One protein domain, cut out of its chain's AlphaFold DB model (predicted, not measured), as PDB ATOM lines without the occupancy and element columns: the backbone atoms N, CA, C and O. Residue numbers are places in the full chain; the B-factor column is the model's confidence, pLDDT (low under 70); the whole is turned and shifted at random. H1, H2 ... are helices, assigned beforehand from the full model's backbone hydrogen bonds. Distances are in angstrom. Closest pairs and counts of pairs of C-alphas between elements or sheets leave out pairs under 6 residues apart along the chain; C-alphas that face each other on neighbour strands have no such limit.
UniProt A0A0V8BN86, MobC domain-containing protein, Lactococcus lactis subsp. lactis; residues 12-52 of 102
ATOM      1  N   PHE A  12     -36.756  21.961  -7.105       92.38
ATOM      2  CA  PHE A  12     -35.749  22.151  -8.146       92.38
ATOM      3  C   PHE A  12     -34.582  22.959  -7.594       92.38
ATOM      4  O   PHE A  12     -34.783  23.934  -6.875       92.38
ATOM      5  N   ILE A  13     -33.370  22.537  -7.942       88.69
ATOM      6  CA  ILE A  13     -32.132  23.197  -7.543       88.69
ATOM      7  C   ILE A  13     -31.305  23.364  -8.810       88.69
ATOM      8  O   ILE A  13     -31.042  22.384  -9.513       88.69
ATOM      9  N   TYR A  14     -30.929  24.602  -9.104       94.81
ATOM     10  CA  TYR A  14     -30.050  24.929 -10.215       94.81
ATOM     11  C   TYR A  14     -28.618  24.975  -9.703       94.81
ATOM     12  O   TYR A  14     -28.349  25.575  -8.667       94.81
ATOM     13  N   VAL A  15     -27.723  24.302 -10.416       94.44
ATOM     14  CA  VAL A  15     -26.314  24.165 -10.054       94.44
ATOM     15  C   VAL A  15     -25.465  24.259 -11.309       94.44
ATOM     16  O   VAL A  15     -25.898  23.870 -12.397       94.44
ATOM     17  N   THR A  16     -24.243  24.733 -11.146       98.06
ATOM     18  CA  THR A  16     -23.185  24.592 -12.145       98.06
ATOM     19  C   THR A  16     -22.727  23.131 -12.250       98.06
ATOM     20  O   THR A  16     -22.987  22.300 -11.373       98.06
ATOM     21  N   GLU A  17     -21.993  22.798 -13.313       97.56
ATOM     22  CA  GLU A  17     -21.419  21.454 -13.480       97.56
ATOM     23  C   GLU A  17     -20.427  21.096 -12.360       97.56
ATOM     24  O   GLU A  17     -20.385  19.953 -11.894       97.56
ATOM     25  N   GLU A  18     -19.662  22.073 -11.865       96.00
ATOM     26  CA  GLU A  18     -18.735  21.855 -10.753       96.00
ATOM     27  C   GLU A  18     -19.462  21.554  -9.443       96.00
ATOM     28  O   GLU A  18     -19.098  20.616  -8.726       96.00
ATOM     29  N   GLU A  19     -20.511  22.313  -9.132       94.00
ATOM     30  CA  GLU A  19     -21.343  22.086  -7.949       94.00
ATOM     31  C   GLU A  19     -22.040  20.731  -8.026       94.00
ATOM     32  O   GLU A  19     -21.999  19.962  -7.065       94.00
ATOM     33  N   LYS A  20     -22.587  20.370  -9.191       95.69
ATOM     34  CA  LYS A  20     -23.183  19.050  -9.426       95.69
ATOM     35  C   LYS A  20     -22.184  17.925  -9.159       95.69
ATOM     36  O   LYS A  20     -22.515  16.954  -8.473       95.69
ATOM     37  N   LYS A  21     -20.947  18.059  -9.648       96.06
ATOM     38  CA  LYS A  21     -19.873  17.085  -9.400       96.06
ATOM     39  C   LYS A  21     -19.537  16.986  -7.910       96.06
ATOM     40  O   LYS A  21     -19.416  15.875  -7.390       96.06
ATOM     41  N   LYS A  22     -19.429  18.121  -7.209       92.38
ATOM     42  CA  LYS A  22     -19.194  18.165  -5.754       92.38
ATOM     43  C   LYS A  22     -20.332  17.492  -4.978       92.38
ATOM     44  O   LYS A  22     -20.059  16.626  -4.150       92.38
ATOM     45  N   ILE A  23     -21.587  17.798  -5.304       92.06
ATOM     46  CA  ILE A  23     -22.778  17.206  -4.671       92.06
ATOM     47  C   ILE A  23     -22.796  15.685  -4.850       92.06
ATOM     48  O   ILE A  23     -22.998  14.955  -3.884       92.06
ATOM     49  N   LEU A  24     -22.528  15.182  -6.060       93.38
ATOM     50  CA  LEU A  24     -22.487  13.738  -6.320       93.38
ATOM     51  C   LEU A  24     -21.349  13.037  -5.566       93.38
ATOM     52  O   LEU A  24     -21.527  11.917  -5.088       93.38
ATOM     53  N   ASN A  25     -20.189  13.680  -5.438       92.50
ATOM     54  CA  ASN A  25     -19.083  13.137  -4.653       92.50
ATOM     55  C   ASN A  25     -19.420  13.096  -3.157       92.50
ATOM     56  O   ASN A  25     -19.151  12.089  -2.501       92.50
ATOM     57  N   ASN A  26     -20.054  14.142  -2.629       87.12
ATOM     58  CA  ASN A  26     -20.486  14.174  -1.234       87.12
ATOM     59  C   ASN A  26     -21.600  13.153  -0.963       87.12
ATOM     60  O   ASN A  26     -21.555  12.468   0.053       87.12
ATOM     61  N   MET A  27     -22.529  12.959  -1.905       89.75
ATOM     62  CA  MET A  27     -23.541  11.897  -1.852       89.75
ATOM     63  C   MET A  27     -22.906  10.507  -1.738       89.75
ATOM     64  O   MET A  27     -23.335   9.699  -0.913       89.75
ATOM     65  N   LYS A  28     -21.871  10.229  -2.545       89.12
ATOM     66  CA  LYS A  28     -21.128   8.959  -2.483       89.12
ATOM     67  C   LYS A  28     -20.438   8.779  -1.133       89.12
ATOM     68  O   LYS A  28     -20.536   7.706  -0.551       89.12
ATOM     69  N   ARG A  29     -19.786   9.830  -0.624       83.25
ATOM     70  CA  ARG A  29     -19.151   9.820   0.706       83.25
ATOM     71  C   ARG A  29     -20.162   9.555   1.823       83.25
ATOM     72  O   ARG A  29     -19.887   8.762   2.710       83.25
ATOM     73  N   ALA A  30     -21.347  10.147   1.720       82.88
ATOM     74  CA  ALA A  30     -22.474   9.943   2.627       82.88
ATOM     75  C   ALA A  30     -23.171   8.574   2.485       82.88
ATOM     76  O   ALA A  30     -24.160   8.325   3.170       82.88
ATOM     77  N   ASN A  31     -22.717   7.703   1.575       84.81
ATOM     78  CA  ASN A  31     -23.340   6.412   1.260       84.81
ATOM     79  C   ASN A  31     -24.848   6.508   0.922       84.81
ATOM     80  O   ASN A  31     -25.636   5.588   1.163       84.81
ATOM     81  N   ALA A  32     -25.277   7.639   0.358       87.25
ATOM     82  CA  ALA A  32     -26.667   7.858  -0.012       87.25
ATOM     83  C   ALA A  32     -26.955   7.273  -1.405       87.25
ATOM     84  O   ALA A  32     -26.265   7.559  -2.381       87.25
ATOM     85  N   LYS A  33     -28.026   6.475  -1.515       89.31
ATOM     86  CA  LYS A  33     -28.391   5.771  -2.762       89.31
ATOM     87  C   LYS A  33     -28.857   6.696  -3.891       89.31
ATOM     88  O   LYS A  33     -28.748   6.336  -5.058       89.31
ATOM     89  N   THR A  34     -29.443   7.846  -3.558       92.44
ATOM     90  CA  THR A  34     -30.009   8.787  -4.535       92.44
ATOM     91  C   THR A  34     -29.767  10.228  -4.109       92.44
ATOM     92  O   THR A  34     -29.770  10.539  -2.915       92.44
ATOM     93  N   ILE A  35     -29.645  11.123  -5.091       91.62
ATOM     94  CA  ILE A  35     -29.459  12.558  -4.842       91.62
ATOM     95  C   ILE A  35     -30.659  13.161  -4.106       91.62
ATOM     96  O   ILE A  35     -30.492  13.981  -3.213       91.62
ATOM     97  N   THR A  36     -31.871  12.685  -4.409       92.06
ATOM     98  CA  THR A  36     -33.100  13.116  -3.736       92.06
ATOM     99  C   THR A  36     -33.096  12.763  -2.254       92.06
ATOM    100  O   THR A  36     -33.596  13.545  -1.454       92.06
ATOM    101  N   ASN A  37     -32.565  11.598  -1.870       90.38
ATOM    102  CA  ASN A  37     -32.418  11.265  -0.454       90.38
ATOM    103  C   ASN A  37     -31.322  12.112   0.179       90.38
ATOM    104  O   ASN A  37     -31.587  12.753   1.182       90.38
ATOM    105  N   TYR A  38     -30.148  12.181  -0.445       91.19
ATOM    106  CA  TYR A  38     -29.020  12.955   0.071       91.19
ATOM    107  C   TYR A  38     -29.380  14.414   0.370       91.19
ATOM    108  O   TYR A  38     -29.221  14.868   1.497       91.19
ATOM    109  N   VAL A  39     -29.932  15.126  -0.614       90.00
ATOM    110  CA  VAL A  39     -30.286  16.542  -0.467       90.00
ATOM    111  C   VAL A  39     -31.412  16.735   0.544       90.00
ATOM    112  O   VAL A  39     -31.376  17.681   1.322       90.00
ATOM    113  N   ARG A  40     -32.412  15.846   0.558       90.25
ATOM    114  CA  ARG A  40     -33.539  15.962   1.487       90.25
ATOM    115  C   ARG A  40     -33.110  15.717   2.932       90.25
ATOM    116  O   ARG A  40     -33.509  16.491   3.788       90.25
ATOM    117  N   GLU A  41     -32.318  14.680   3.201       87.44
ATOM    118  CA  GLU A  41     -31.809  14.419   4.556       87.44
ATOM    119  C   GLU A  41     -30.884  15.551   5.023       87.44
ATOM    120  O   GLU A  41     -30.994  15.988   6.163       87.44
ATOM    121  N   LEU A  42     -30.034  16.080   4.134       86.44
ATOM    122  CA  LEU A  42     -29.165  17.216   4.450       86.44
ATOM    123  C   LEU A  42     -29.969  18.488   4.778       86.44
ATOM    124  O   LEU A  42     -29.636  19.196   5.724       86.44
ATOM    125  N   ALA A  43     -31.022  18.774   4.004       86.94
ATOM    126  CA  ALA A  43     -31.856  19.964   4.178       86.94
ATOM    127  C   ALA A  43     -32.822  19.873   5.372       86.94
ATOM    128  O   ALA A  43     -33.184  20.905   5.924       86.94
ATOM    129  N   LEU A  44     -33.264  18.666   5.753       86.94
ATOM    130  CA  LEU A  44     -34.170  18.460   6.891       86.94
ATOM    131  C   LEU A  44     -33.443  18.403   8.239       86.94
ATOM    132  O   LEU A  44     -34.035  18.796   9.237       86.94
ATOM    133  N   ASN A  45     -32.202  17.910   8.275       79.62
ATOM    134  CA  ASN A  45     -31.468  17.652   9.521       79.62
ATOM    135  C   ASN A  45     -30.320  18.654   9.764       79.62
ATOM    136  O   ASN A  45     -29.312  18.293  10.359       79.62
ATOM    137  N   GLU A  46     -30.454  19.892   9.275       60.22
ATOM    138  CA  GLU A  46     -29.541  21.013   9.570       60.22
ATOM    139  C   GLU A  46     -28.044  20.735   9.293       60.22
ATOM    140  O   GLU A  46     -27.163  21.043  10.089       60.22
ATOM    141  N   GLY A  47     -27.734  20.218   8.099       59.25
ATOM    142  CA  GLY A  47     -26.432  20.454   7.459       59.25
ATOM    143  C   GLY A  47     -25.271  19.516   7.799       59.25
ATOM    144  O   GLY A  47     -24.284  19.539   7.063       59.25
ATOM    145  N   GLU A  48     -25.372  18.636   8.796       58.62
ATOM    146  CA  GLU A  48     -24.325  17.634   9.043       58.62
ATOM    147  C   GLU A  48     -24.778  16.216   8.702       58.62
ATOM    148  O   GLU A  48     -25.576  15.584   9.389       58.62
ATOM    149  N   ILE A  49     -24.191  15.665   7.636       61.50
ATOM    150  CA  ILE A  49     -24.142  14.214   7.462       61.50
ATOM    151  C   ILE A  49     -22.874  13.732   8.155       61.50
ATOM    152  O   ILE A  49     -21.782  13.786   7.583       61.50
ATOM    153  N   ILE A  50     -23.023  13.259   9.389       60.41
ATOM    154  CA  ILE A  50     -21.925  12.663  10.148       60.41
ATOM    155  C   ILE A  50     -21.654  11.266   9.577       60.41
ATOM    156  O   ILE A  50     -22.441  10.331   9.744       60.41
ATOM    157  N   ILE A  51     -20.543  11.123   8.854       59.25
ATOM    158  CA  ILE A  51     -20.098   9.836   8.311       59.25
ATOM    159  C   ILE A  51     -19.300   9.122   9.400       59.25
ATOM    160  O   ILE A  51     -18.109   9.371   9.578       59.25
ATOM    161  N   TYR A  52     -19.948   8.216  10.122       58.53
ATOM    162  CA  TYR A  52     -19.253   7.336  11.054       58.53
ATOM    163  C   TYR A  52     -18.544   6.215  10.285       58.53
ATOM    164  O   TYR A  52     -19.184   5.344   9.689       58.53
TER     165      TYR A  52
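AT A GLANCE: This is residues 12 to 52 of the 102 residues of the protein "MobC domain-containing protein" of Lactococcus lactis subsp. lactis (UniProt A0A0V8BN86). Two helices stand almost at right angles, with H1 as the longer bar and H2 set off to one side of its last part, joined by a tight link, and a tail without named elements lies at each end. The first tail, residues 12 to 16, starts on the side of H1 where H2 lies and leads to the first residue of H1, like a second leg under a bar; residues 16 to 22 stick out, with no distant part of the chain near them. The printed part has 41 residues, with H1 then H2 and no named strand; the class is all helix. It is compact, with a radius of gyration of the C-alphas of 10.0 A, and elongated, spanning 28 by 18 by 16 A.

IN THESE COORDINATES: After residues 12 to 16, H1 covers residues 17 to 29 and is 18.5 A long, beginning at C-alpha 17 at (-21.419, 21.454, -13.480). H2 covers residues 35 to 44, is 14.0 A long and ends at C-alpha 44 at (-34.170, 18.460, 6.891).

HOW THE PARTS SIT: H1 and H2 only just touch, with 3 pairs of C-alphas within 8 A. H1 touches H2 with residues 24 to 27 alone. The closest C-alphas, those of Met 27 and Tyr 38, are 5.9 A apart. The two lines are about perpendicular, at 81 degrees. In H1 and H2 every O i to N i+4 pair is within hydrogen-bond range.

THE WHOLE: The two C-alphas farthest apart, those of Tyr 14 and Tyr 52, are 29.6 A apart. The printed part has no cut, and no link is long. The mean pLDDT of the printed part is 85.2; residues 46 to 52 are under 70.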